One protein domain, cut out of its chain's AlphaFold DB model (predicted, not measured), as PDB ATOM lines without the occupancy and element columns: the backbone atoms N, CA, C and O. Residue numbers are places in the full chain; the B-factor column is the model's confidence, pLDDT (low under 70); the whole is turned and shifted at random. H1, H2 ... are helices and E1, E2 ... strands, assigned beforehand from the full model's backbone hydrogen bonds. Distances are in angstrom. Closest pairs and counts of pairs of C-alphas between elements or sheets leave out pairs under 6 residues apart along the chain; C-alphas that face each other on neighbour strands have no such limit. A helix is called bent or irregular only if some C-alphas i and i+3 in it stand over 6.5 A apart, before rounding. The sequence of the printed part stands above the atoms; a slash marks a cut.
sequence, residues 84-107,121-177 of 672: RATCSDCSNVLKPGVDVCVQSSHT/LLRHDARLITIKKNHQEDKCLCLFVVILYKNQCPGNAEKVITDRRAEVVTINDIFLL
ATOM      1  N   ARG A  84      74.644  46.922  84.276       90.81
ATOM      2  CA  ARG A  84      75.128  47.600  85.495       90.81
ATOM      3  C   ARG A  84      76.059  48.768  85.119       90.81
ATOM      4  O   ARG A  84      76.810  48.673  84.145       90.81
ATOM      5  N   ALA A  85      75.994  49.862  85.874       91.06
ATOM      6  CA  ALA A  85      76.925  50.979  85.758       91.06
ATOM      7  C   ALA A  85      78.326  50.626  86.300       91.06
ATOM      8  O   ALA A  85      78.499  49.744  87.138       91.06
ATOM      9  N   THR A  86      79.338  51.335  85.814       89.94
ATOM     10  CA  THR A  86      80.759  51.146  86.145       89.94
ATOM     11  C   THR A  86      81.398  52.477  86.551       89.94
ATOM     12  O   THR A  86      80.844  53.539  86.267       89.94
ATOM     13  N   CYS A  87      82.575  52.475  87.190       89.38
ATOM     14  CA  CYS A  87      83.223  53.712  87.666       89.38
ATOM     15  C   CYS A  87      83.388  54.789  86.569       89.38
ATOM     16  O   CYS A  87      83.233  55.983  86.841       89.38
ATOM     17  N   SER A  88      83.624  54.390  85.314       87.94
ATOM     18  CA  SER A  88      83.715  55.308  84.170       87.94
ATOM     19  C   SER A  88      82.363  55.943  83.801       87.94
ATOM     20  O   SER A  88      82.326  57.101  83.371       87.94
ATOM     21  N   ASP A  89      81.243  55.253  84.036       90.50
ATOM     22  CA  ASP A  89      79.892  55.775  83.813       90.50
ATOM     23  C   ASP A  89      79.564  56.931  84.765       90.50
ATOM     24  O   ASP A  89      78.938  57.902  84.341       90.50
ATOM     25  N   CYS A  90      80.040  56.899  86.017       91.19
ATOM     26  CA  CYS A  90      79.844  58.001  86.972       91.19
ATOM     27  C   CYS A  90      80.496  59.323  86.523       91.19
ATOM     28  O   CYS A  90      80.036  60.411  86.883       91.19
ATOM     29  N   SER A  91      81.580  59.248  85.749       86.88
ATOM     30  CA  SER A  91      82.258  60.438  85.231       86.88
ATOM     31  C   SER A  91      81.696  60.894  83.884       86.88
ATOM     32  O   SER A  91      81.542  62.097  83.666       86.88
ATOM     33  N   ASN A  92      81.344  59.954  83.000       86.19
ATOM     34  CA  ASN A  92      81.029  60.254  81.602       86.19
ATOM     35  C   ASN A  92      79.525  60.277  81.281       86.19
ATOM     36  O   ASN A  92      79.076  61.124  80.497       86.19
ATOM     37  N   VAL A  93      78.747  59.375  81.887       88.12
ATOM     38  CA  VAL A  93      77.387  58.997  81.458       88.12
ATOM     39  C   VAL A  93      76.321  59.488  82.445       88.12
ATOM     40  O   VAL A  93      75.399  60.201  82.046       88.12
ATOM     41  N   LEU A  94      76.468  59.164  83.734       92.00
ATOM     42  CA  LEU A  94      75.511  59.488  84.795       92.00
ATOM     43  C   LEU A  94      75.545  60.983  85.132       92.00
ATOM     44  O   LEU A  94      76.566  61.524  85.560       92.00
ATOM     45  N   LYS A  95      74.413  61.666  84.926       92.75
ATOM     46  CA  LYS A  95      74.247  63.116  85.125       92.75
ATOM     47  C   LYS A  95      72.845  63.413  85.678       92.75
ATOM     48  O   LYS A  95      71.913  62.686  85.342       92.75
ATOM     49  N   PRO A  96      72.657  64.473  86.484       93.06
ATOM     50  CA  PRO A  96      71.329  64.945  86.873       93.06
ATOM     51  C   PRO A  96      70.359  65.040  85.686       93.06
ATOM     52  O   PRO A  96      70.678  65.628  84.653       93.06
ATOM     53  N   GLY A  97      69.170  64.463  85.844       89.00
ATOM     54  CA  GLY A  97      68.088  64.466  84.865       89.00
ATOM     55  C   GLY A  97      68.019  63.259  83.922       89.00
ATOM     56  O   GLY A  97      67.030  63.191  83.185       89.00
ATOM     57  N   VAL A  98      68.991  62.333  83.934       91.06
ATOM     58  CA  VAL A  98      68.918  61.079  83.149       91.06
ATOM     59  C   VAL A  98      68.002  60.046  83.809       91.06
ATOM     60  O   VAL A  98      67.853  60.022  85.034       91.06
ATOM     61  N   ASP A  99      67.415  59.182  82.987       91.25
ATOM     62  CA  ASP A  99      66.586  58.062  83.439       91.25
ATOM     63  C   ASP A  99      67.456  56.791  83.548       91.25
ATOM     64  O   ASP A  99      68.294  56.530  82.683       91.25
ATOM     65  N   VAL A 100      67.266  56.012  84.613       92.12
ATOM     66  CA  VAL A 100      68.021  54.789  84.946       92.12
ATOM     67  C   VAL A 100      67.073  53.709  85.464       92.12
ATOM     68  O   VAL A 100      65.979  54.019  85.926       92.12
ATOM     69  N   CYS A 101      67.499  52.450  85.443       92.31
ATOM     70  CA  CYS A 101      66.912  51.417  86.292       92.31
ATOM     71  C   CYS A 101      67.740  51.338  87.585       92.31
ATOM     72  O   CYS A 101      68.967  51.397  87.529       92.31
ATOM     73  N   VAL A 102      67.101  51.204  88.743       92.69
ATOM     74  CA  VAL A 102      67.770  50.990  90.035       92.69
ATOM     75  C   VAL A 102      67.296  49.699  90.681       92.69
ATOM     76  O   VAL A 102      66.155  49.282  90.482       92.69
ATOM     77  N   GLN A 103      68.183  49.052  91.427       91.31
ATOM     78  CA  GLN A 103      67.871  47.887  92.242       91.31
ATOM     79  C   GLN A 103      67.720  48.337  93.698       91.31
ATOM     80  O   GLN A 103      68.679  48.830  94.283       91.31
ATOM     81  N   SER A 104      66.524  48.181  94.262       83.31
ATOM     82  CA  SER A 104      66.173  48.655  95.604       83.31
ATOM     83  C   SER A 104      65.753  47.482  96.484       83.31
ATOM     84  O   SER A 104      64.996  46.602  96.064       83.31
ATOM     85  N   SER A 105      66.227  47.469  97.729       70.44
ATOM     86  CA  SER A 105      65.734  46.581  98.782       70.44
ATOM     87  C   SER A 105      64.456  47.161  99.389       70.44
ATOM     88  O   SER A 105      64.441  47.602 100.539       70.44
ATOM     89  N   HIS A 106      63.384  47.198  98.601       57.53
ATOM     90  CA  HIS A 106      62.103  47.698  99.073       57.53
ATOM     91  C   HIS A 106      61.509  46.691 100.070       57.53
ATOM     92  O   HIS A 106      60.952  45.665  99.680       57.53
ATOM     93  N   THR A 107      61.645  46.963 101.370       41.38
ATOM     94  CA  THR A 107      60.985  46.175 102.416       41.38
ATOM     95  C   THR A 107      59.477  46.188 102.152       41.38
ATOM     96  O   THR A 107      58.908  47.282 102.055       41.38
ATOM     97  N   LEU A 121      65.152  41.967  96.158       76.19
ATOM     98  CA  LEU A 121      65.836  43.040  95.439       76.19
ATOM     99  C   LEU A 121      65.089  43.336  94.133       76.19
ATOM    100  O   LEU A 121      65.369  42.743  93.087       76.19
ATOM    101  N   LEU A 122      64.113  44.237  94.219       85.88
ATOM    102  CA  LEU A 122      63.275  44.665  93.101       85.88
ATOM    103  C   LEU A 122      64.034  45.631  92.186       85.88
ATOM    104  O   LEU A 122      64.944  46.341  92.623       85.88
ATOM    105  N   ARG A 123      63.659  45.673  90.902       90.00
ATOM    106  CA  ARG A 123      64.214  46.628  89.932       90.00
ATOM    107  C   ARG A 123      63.159  47.584  89.415       90.00
ATOM    108  O   ARG A 123      62.155  47.157  88.852       90.00
ATOM    109  N   HIS A 124      63.437  48.874  89.543       89.38
ATOM    110  CA  HIS A 124      62.502  49.949  89.248       89.38
ATOM    111  C   HIS A 124      63.155  51.009  88.361       89.38
ATOM    112  O   HIS A 124      64.310  51.382  88.561       89.38
ATOM    113  N   ASP A 125      62.409  51.544  87.402       90.06
ATOM    114  CA  ASP A 125      62.827  52.724  86.659       90.06
ATOM    115  C   ASP A 125      62.733  53.966  87.550       90.06
ATOM    116  O   ASP A 125      61.742  54.206  88.248       90.06
ATOM    117  N   ALA A 126      63.773  54.785  87.490       90.50
ATOM    118  CA  ALA A 126      63.952  55.967  88.307       90.50
ATOM    119  C   ALA A 126      64.599  57.095  87.500       90.50
ATOM    120  O   ALA A 126      65.160  56.896  86.418       90.50
ATOM    121  N   ARG A 127      64.551  58.304  88.051       91.44
ATOM    122  CA  ARG A 127      65.255  59.464  87.512       91.44
ATOM    123  C   ARG A 127      66.354  59.912  88.460       91.44
ATOM    124  O   ARG A 127      66.089  60.156  89.634       91.44
ATOM    125  N   LEU A 128      67.569  60.065  87.943       93.31
ATOM    126  CA  LEU A 128      68.709  60.567  88.704       93.31
ATOM    127  C   LEU A 128      68.565  62.078  88.928       93.31
ATOM    128  O   LEU A 128      68.437  62.838  87.969       93.31
ATOM    129  N   ILE A 129      68.587  62.525  90.183       93.62
ATOM    130  CA  ILE A 129      68.342  63.923  90.569       93.62
ATOM    131  C   ILE A 129      69.646  64.632  90.937       93.62
ATOM    132  O   ILE A 129      69.928  65.698  90.394       93.62
ATOM    133  N   THR A 130      70.473  64.048  91.809       93.94
ATOM    134  CA  THR A 130      71.801  64.587  92.158       93.94
ATOM    135  C   THR A 130      72.838  63.478  92.338       93.94
ATOM    136  O   THR A 130      72.503  62.307  92.504       93.94
ATOM    137  N   ILE A 131      74.119  63.856  92.283       94.94
ATOM    138  CA  ILE A 131      75.262  62.962  92.506       94.94
ATOM    139  C   ILE A 131      76.188  63.639  93.519       94.94
ATOM    140  O   ILE A 131      76.814  64.654  93.204       94.94
ATOM    141  N   LYS A 132      76.301  63.085  94.729       94.75
ATOM    142  CA  LYS A 132      77.326  63.479  95.702       94.75
ATOM    143  C   LYS A 132      78.619  62.761  95.316       94.75
ATOM    144  O   LYS A 132      78.811  61.592  95.646       94.75
ATOM    145  N   LYS A 133      79.477  63.453  94.560       92.12
ATOM    146  CA  LYS A 133      80.719  62.869  94.043       92.12
ATOM    147  C   LYS A 133      81.710  62.555  95.167       92.12
ATOM    148  O   LYS A 133      82.054  63.430  95.953       92.12
ATOM    149  N   ASN A 134      82.190  61.318  95.172       90.50
ATOM    150  CA  ASN A 134      83.286  60.803  95.980       90.50
ATOM    151  C   ASN A 134      83.968  59.690  95.161       90.50
ATOM    152  O   ASN A 134      83.366  58.648  94.907       90.50
ATOM    153  N   HIS A 135      85.177  59.946  94.670       85.31
ATOM    154  CA  HIS A 135      86.000  58.961  93.961       85.31
ATOM    155  C   HIS A 135      87.293  58.800  94.753       85.31
ATOM    156  O   HIS A 135      87.923  59.803  95.091       85.31
ATOM    157  N   GLN A 136      87.671  57.559  95.039       83.75
ATOM    158  CA  GLN A 136      88.945  57.207  95.657       83.75
ATOM    159  C   GLN A 136      89.674  56.288  94.688       83.75
ATOM    160  O   GLN A 136      89.329  55.112  94.588       83.75
ATOM    161  N   GLU A 137      90.632  56.851  93.949       77.06
ATOM    162  CA  GLU A 137      91.407  56.136  92.926       77.06
ATOM    163  C   GLU A 137      90.462  55.383  91.965       77.06
ATOM    164  O   GLU A 137      89.624  56.022  91.321       77.06
ATOM    165  N   ASP A 138      90.525  54.053  91.910       76.06
ATOM    166  CA  ASP A 138      89.687  53.226  91.028       76.06
ATOM    167  C   ASP A 138      88.254  52.982  91.554       76.06
ATOM    168  O   ASP A 138      87.387  52.480  90.828       76.06
ATOM    169  N   LYS A 139      87.964  53.331  92.816       85.94
ATOM    170  CA  LYS A 139      86.675  53.076  93.480       85.94
ATOM    171  C   LYS A 139      85.744  54.285  93.406       85.94
ATOM    172  O   LYS A 139      86.015  55.364  93.942       85.94
ATOM    173  N   CYS A 140      84.572  54.085  92.805       90.38
ATOM    174  CA  CYS A 140      83.492  55.064  92.832       90.38
ATOM    175  C   CYS A 140      82.634  54.883  94.097       90.38
ATOM    176  O   CYS A 140      81.787  53.996  94.166       90.38
ATOM    177  N   LEU A 141      82.835  55.760  95.082       92.88
ATOM    178  CA  LEU A 141      82.066  55.831  96.332       92.88
ATOM    179  C   LEU A 141      80.991  56.935  96.279       92.88
ATOM    180  O   LEU A 141      80.605  57.505  97.303       92.88
ATOM    181  N   CYS A 142      80.553  57.301  95.070       94.56
ATOM    182  CA  CYS A 142      79.554  58.340  94.857       94.56
ATOM    183  C   CYS A 142      78.182  57.884  95.361       94.56
ATOM    184  O   CYS A 142      77.774  56.749  95.122       94.56
ATOM    185  N   LEU A 143      77.453  58.801  95.997       95.44
ATOM    186  CA  LEU A 143      76.056  58.584  96.375       95.44
ATOM    187  C   LEU A 143      75.147  59.273  95.359       95.44
ATOM    188  O   LEU A 143      75.339  60.450  95.034       95.44
ATOM    189  N   PHE A 144      74.155  58.544  94.866       95.25
ATOM    190  CA  PHE A 144      73.256  58.979  93.807       95.25
ATOM    191  C   PHE A 144      71.854  59.133  94.384       95.25
ATOM    192  O   PHE A 144      71.306  58.187  94.942       95.25
ATOM    193  N   VAL A 145      71.272  60.325  94.259       94.81
ATOM    194  CA  VAL A 145      69.908  60.588  94.726       94.81
ATOM    195  C   VAL A 145      68.960  60.406  93.552       94.81
ATOM    196  O   VAL A 145      69.032  61.166  92.581       94.81
ATOM    197  N   VAL A 146      68.082  59.413  93.632       92.75
ATOM    198  CA  VAL A 146      67.130  59.042  92.577       92.75
ATOM    199  C   VAL A 146      65.690  59.223  93.055       92.75
ATOM    200  O   VAL A 146      65.422  59.188  94.250       92.75
ATOM    201  N   ILE A 147      64.747  59.417  92.134       90.25
ATOM    202  CA  ILE A 147      63.305  59.341  92.419       90.25
ATOM    203  C   ILE A 147      62.710  58.241  91.545       90.25
ATOM    204  O   ILE A 147      62.822  58.306  90.318       90.25
ATOM    205  N   LEU A 148      62.082  57.244  92.173       87.19
ATOM    206  CA  LEU A 148      61.395  56.153  91.481       87.19
ATOM    207  C   LEU A 148      60.178  56.686  90.707       87.19
ATOM    208  O   LEU A 148      59.478  57.594  91.162       87.19
ATOM    209  N   TYR A 149      59.884  56.117  89.537       82.88
ATOM    210  CA  TYR A 149      58.643  56.436  88.831       82.88
ATOM    211  C   TYR A 149      57.435  55.749  89.476       82.88
ATOM    212  O   TYR A 149      57.479  54.564  89.790       82.88
ATOM    213  N   LYS A 150      56.312  56.466  89.606       72.50
ATOM    214  CA  LYS A 150      55.049  55.883  90.091       72.50
ATOM    215  C   LYS A 150      54.471  54.860  89.107       72.50
ATOM    216  O   LYS A 150      54.065  53.772  89.494       72.50
ATOM    217  N   ASN A 151      54.465  55.207  87.820       70.50
ATOM    218  CA  ASN A 151      54.089  54.297  86.741       70.50
ATOM    219  C   ASN A 151      55.335  53.549  86.254       70.50
ATOM    220  O   ASN A 151      56.000  53.993  85.321       70.50
ATOM    221  N   GLN A 152      55.640  52.433  86.921       75.94
ATOM    222  CA  GLN A 152      56.708  51.499  86.544       75.94
ATOM    223  C   GLN A 152      56.380  50.711  85.263       75.94
ATOM    224  O   GLN A 152      57.271  50.417  84.470       75.94
ATOM    225  N   CYS A 153      55.095  50.416  85.031       64.69
ATOM    226  CA  CYS A 153      54.639  49.696  83.844       64.69
ATOM    227  C   CYS A 153      54.788  50.553  82.567       64.69
ATOM    228  O   CYS A 153      54.212  51.653  82.502       64.69
ATOM    229  N   PRO A 154      55.505  50.077  81.531       59.66
ATOM    230  CA  PRO A 154      55.540  50.733  80.228       59.66
ATOM    231  C   PRO A 154      54.149  50.766  79.581       59.66
ATOM    232  O   PRO A 154      53.406  49.797  79.623       59.66
ATOM    233  N   GLY A 155      53.801  51.893  78.958       54.72
ATOM    234  CA  GLY A 155      52.543  52.065  78.219       54.72
ATOM    235  C   GLY A 155      51.535  53.002  78.890       54.72
ATOM    236  O   GLY A 155      50.913  53.803  78.193       54.72
ATOM    237  N   ASN A 156      51.428  53.010  80.228       53.53
ATOM    238  CA  ASN A 156      50.429  53.839  80.924       53.53
ATOM    239  C   ASN A 156      50.605  55.346  80.612       53.53
ATOM    240  O   ASN A 156      51.729  55.833  80.469       53.53
ATOM    241  N   ALA A 157      49.504  56.092  80.473       47.66
ATOM    242  CA  ALA A 157      49.419  57.314  79.662       47.66
ATOM    243  C   ALA A 157      50.268  58.507  80.150       47.66
ATOM    244  O   ALA A 157      50.750  59.282  79.322       47.66
ATOM    245  N   GLU A 158      50.623  58.596  81.437       50.12
ATOM    246  CA  GLU A 158      51.359  59.745  81.995       50.12
ATOM    247  C   GLU A 158      52.524  59.334  82.921       50.12
ATOM    248  O   GLU A 158      52.391  58.430  83.745       50.12
ATOM    249  N   LYS A 159      53.698  59.977  82.787       57.62
ATOM    250  CA  LYS A 159      54.840  59.809  83.717       57.62
ATOM    251  C   LYS A 159      54.666  60.760  84.912       57.62
ATOM    252  O   LYS A 159      55.413  61.727  85.058       57.62
ATOM    253  N   VAL A 160      53.665  60.516  85.754       52.34
ATOM    254  CA  VAL A 160      53.434  61.361  86.934       52.34
ATOM    255  C   VAL A 160      54.519  61.082  87.984       52.34
ATOM    256  O   VAL A 160      54.549  60.012  88.593       52.34
ATOM    257  N   ILE A 161      55.431  62.036  88.190       56.38
ATOM    258  CA  ILE A 161      56.452  61.975  89.251       56.38
ATOM    259  C   ILE A 161      55.813  62.462  90.561       56.38
ATOM    260  O   ILE A 161      56.010  63.602  90.978       56.38
ATOM    261  N   THR A 162      54.987  61.608  91.173       48.12
ATOM    262  CA  THR A 162      54.315  61.874  92.458       48.12
ATOM    263  C   THR A 162      54.400  60.690  93.422       48.12
ATOM    264  O   THR A 162      53.402  60.050  93.748       48.12
ATOM    265  N   ASP A 163      55.603  60.469  93.946       45.97
ATOM    266  CA  ASP A 163      55.812  60.717  95.376       45.97
ATOM    267  C   ASP A 163      57.227  61.292  95.605       45.97
ATOM    268  O   ASP A 163      58.075  61.236  94.714       45.97
ATOM    269  N   ARG A 164      57.481  61.908  96.763       56.88
ATOM    270  CA  ARG A 164      58.738  62.597  97.107       56.88
ATOM    271  C   ARG A 164      59.751  61.719  97.852       56.88
ATOM    272  O   ARG A 164      60.712  62.256  98.402       56.88
ATOM    273  N   ARG A 165      59.594  60.388  97.852       66.75
ATOM    274  CA  ARG A 165      60.667  59.480  98.292       66.75
ATOM    275  C   ARG A 165      61.819  59.512  97.288       66.75
ATOM    276  O   ARG A 165      61.833  58.791  96.295       66.75
ATOM    277  N   ALA A 166      62.773  60.392  97.570       83.31
ATOM    278  CA  ALA A 166      64.103  60.329  97.000       83.31
ATOM    279  C   ALA A 166      64.892  59.225  97.719       83.31
ATOM    280  O   ALA A 166      65.008  59.245  98.944       83.31
ATOM    281  N   GLU A 167      65.414  58.273  96.958       88.75
ATOM    282  CA  GLU A 167      66.246  57.175  97.448       88.75
ATOM    283  C   GLU A 167      67.726  57.520  97.236       88.75
ATOM    284  O   GLU A 167      68.078  58.220  96.280       88.75
ATOM    285  N   VAL A 168      68.599  57.054  98.133       92.19
ATOM    286  CA  VAL A 168      70.053  57.224  98.020       92.19
ATOM    287  C   VAL A 168      70.665  55.865  97.716       92.19
ATOM    288  O   VAL A 168      70.653  54.986  98.569       92.19
ATOM    289  N   VAL A 169      71.202  55.709  96.508       93.00
ATOM    290  CA  VAL A 169      71.769  54.446  96.010       93.00
ATOM    291  C   VAL A 169      73.258  54.589  95.684       93.00
ATOM    292  O   VAL A 169      73.765  55.704  95.501       93.00
ATOM    293  N   THR A 170      73.971  53.467  95.606       94.31
ATOM    294  CA  THR A 170      75.372  53.411  95.161       94.31
ATOM    295  C   THR A 170      75.457  53.170  93.651       94.31
ATOM    296  O   THR A 170      74.451  52.971  92.970       94.31
ATOM    297  N   ILE A 171      76.671  53.153  93.093       93.12
ATOM    298  CA  ILE A 171      76.863  52.824  91.674       93.12
ATOM    299  C   ILE A 171      76.507  51.367  91.328       93.12
ATOM    300  O   ILE A 171      76.102  51.091  90.202       93.12
ATOM    301  N   ASN A 172      76.619  50.440  92.288       92.25
ATOM    302  CA  ASN A 172      76.374  49.006  92.076       92.25
ATOM    303  C   ASN A 172      74.893  48.686  91.826       92.25
ATOM    304  O   ASN A 172      74.565  47.674  91.191       92.25
ATOM    305  N   ASP A 173      74.033  49.570  92.326       93.62
ATOM    306  CA  ASP A 173      72.577  49.489  92.302       93.62
ATOM    307  C   ASP A 173      71.993  50.135  91.039       93.62
ATOM    308  O   ASP A 173      70.819  49.939  90.731       93.62
ATOM    309  N   ILE A 174      72.803  50.900  90.295       93.75
ATOM    310  CA  ILE A 174      72.398  51.612  89.081       93.75
ATOM    311  C   ILE A 174      72.628  50.743  87.847       93.75
ATOM    312  O   ILE A 174      73.716  50.214  87.601       93.75
ATOM    313  N   PHE A 175      71.598  50.676  87.012       92.38
ATOM    314  CA  PHE A 175      71.595  49.994  85.731       92.38
ATOM    315  C   PHE A 175      71.215  50.982  84.616       92.38
ATOM    316  O   PHE A 175      70.204  51.687  84.672       92.38
ATOM    317  N   LEU A 176      72.053  51.050  83.586       89.69
ATOM    318  CA  LEU A 176      71.877  51.905  82.421       89.69
ATOM    319  C   LEU A 176      70.976  51.212  81.397       89.69
ATOM    320  O   LEU A 176      71.302  50.137  80.881       89.69
ATOM    321  N   LEU A 177      69.854  51.867  81.090       87.25
ATOM    322  CA  LEU A 177      68.879  51.429  80.093       87.25
ATOM    323  C   LEU A 177      69.568  51.251  78.732       87.25
ATOM    324  O   LEU A 177      70.317  52.128  78.301       87.25
TER     325      LEU A 177
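AT A GLANCE: This is residues 84 to 107 and 121 to 177 of the 672 residues of a protein of Oryza sativa subsp. japonica (UniProt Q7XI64). A single antiparallel sheet of five strands is folded back on itself at the strongly bent strand E2, the leaf of E4 and E3 facing the leaf of E1 and E5. Residues 133 to 142 and residues 149 to 165 loop out to opposite ends and make the length, while the short helix H1 lies to one side, off the sheet. The printed part has 81 residues, under half of them in named elements, in the order H1 E1 E2 E3 E4 E5; the sheet's order is E4 E3 E2 E1 E5 and the class is mostly strand. It is compact, with a radius of gyration of the C-alphas of 12.8 A, yet elongated, spanning 43 by 27 by 21 A.

IN THESE COORDINATES: H1, residues 87 to 92, begins at C-alpha 87 (83.223, 53.712, 87.666). E1 is residues 99 to 104, 15.4 A long. E2, residues 122 to 132, is 23.6 A long and bends by 84 degrees at residue 129. E3 is residues 143 to 148, 15.6 A. E4 is residues 166 to 169, and E5, residues 174 to 176, ends at C-alpha 176 (71.877, 51.905, 82.421).

HOW THE PARTS SIT: E1 and E5 are antiparallel neighbours, with N 101 and O 175 2.9 A apart. E2 and E1 are antiparallel, with N 102 and O 124 at 2.8 A. E2, E3 and E4 form a meander, each strand the antiparallel neighbour of the one before; N 129 and O 145 are 2.8 A apart, and N 146 and O 167 2.9 A. E2 and E3, and E3 and E4, are hairpins. H1 is not on the strongly twisted sheet; 1 of its 2 O i to N i+4 pairs is within hydrogen-bond range.

THE WHOLE: The C-alphas of Glu 137 and Ala 157, the two farthest apart, are 44.0 A apart. Residues 108 to 120 are not printed, and C-alphas 107 and 121 across this cut are 9.1 A apart. The link from E3 to E4 is long. The pLDDT is under 70 at residues 106 to 107 and 153 to 165.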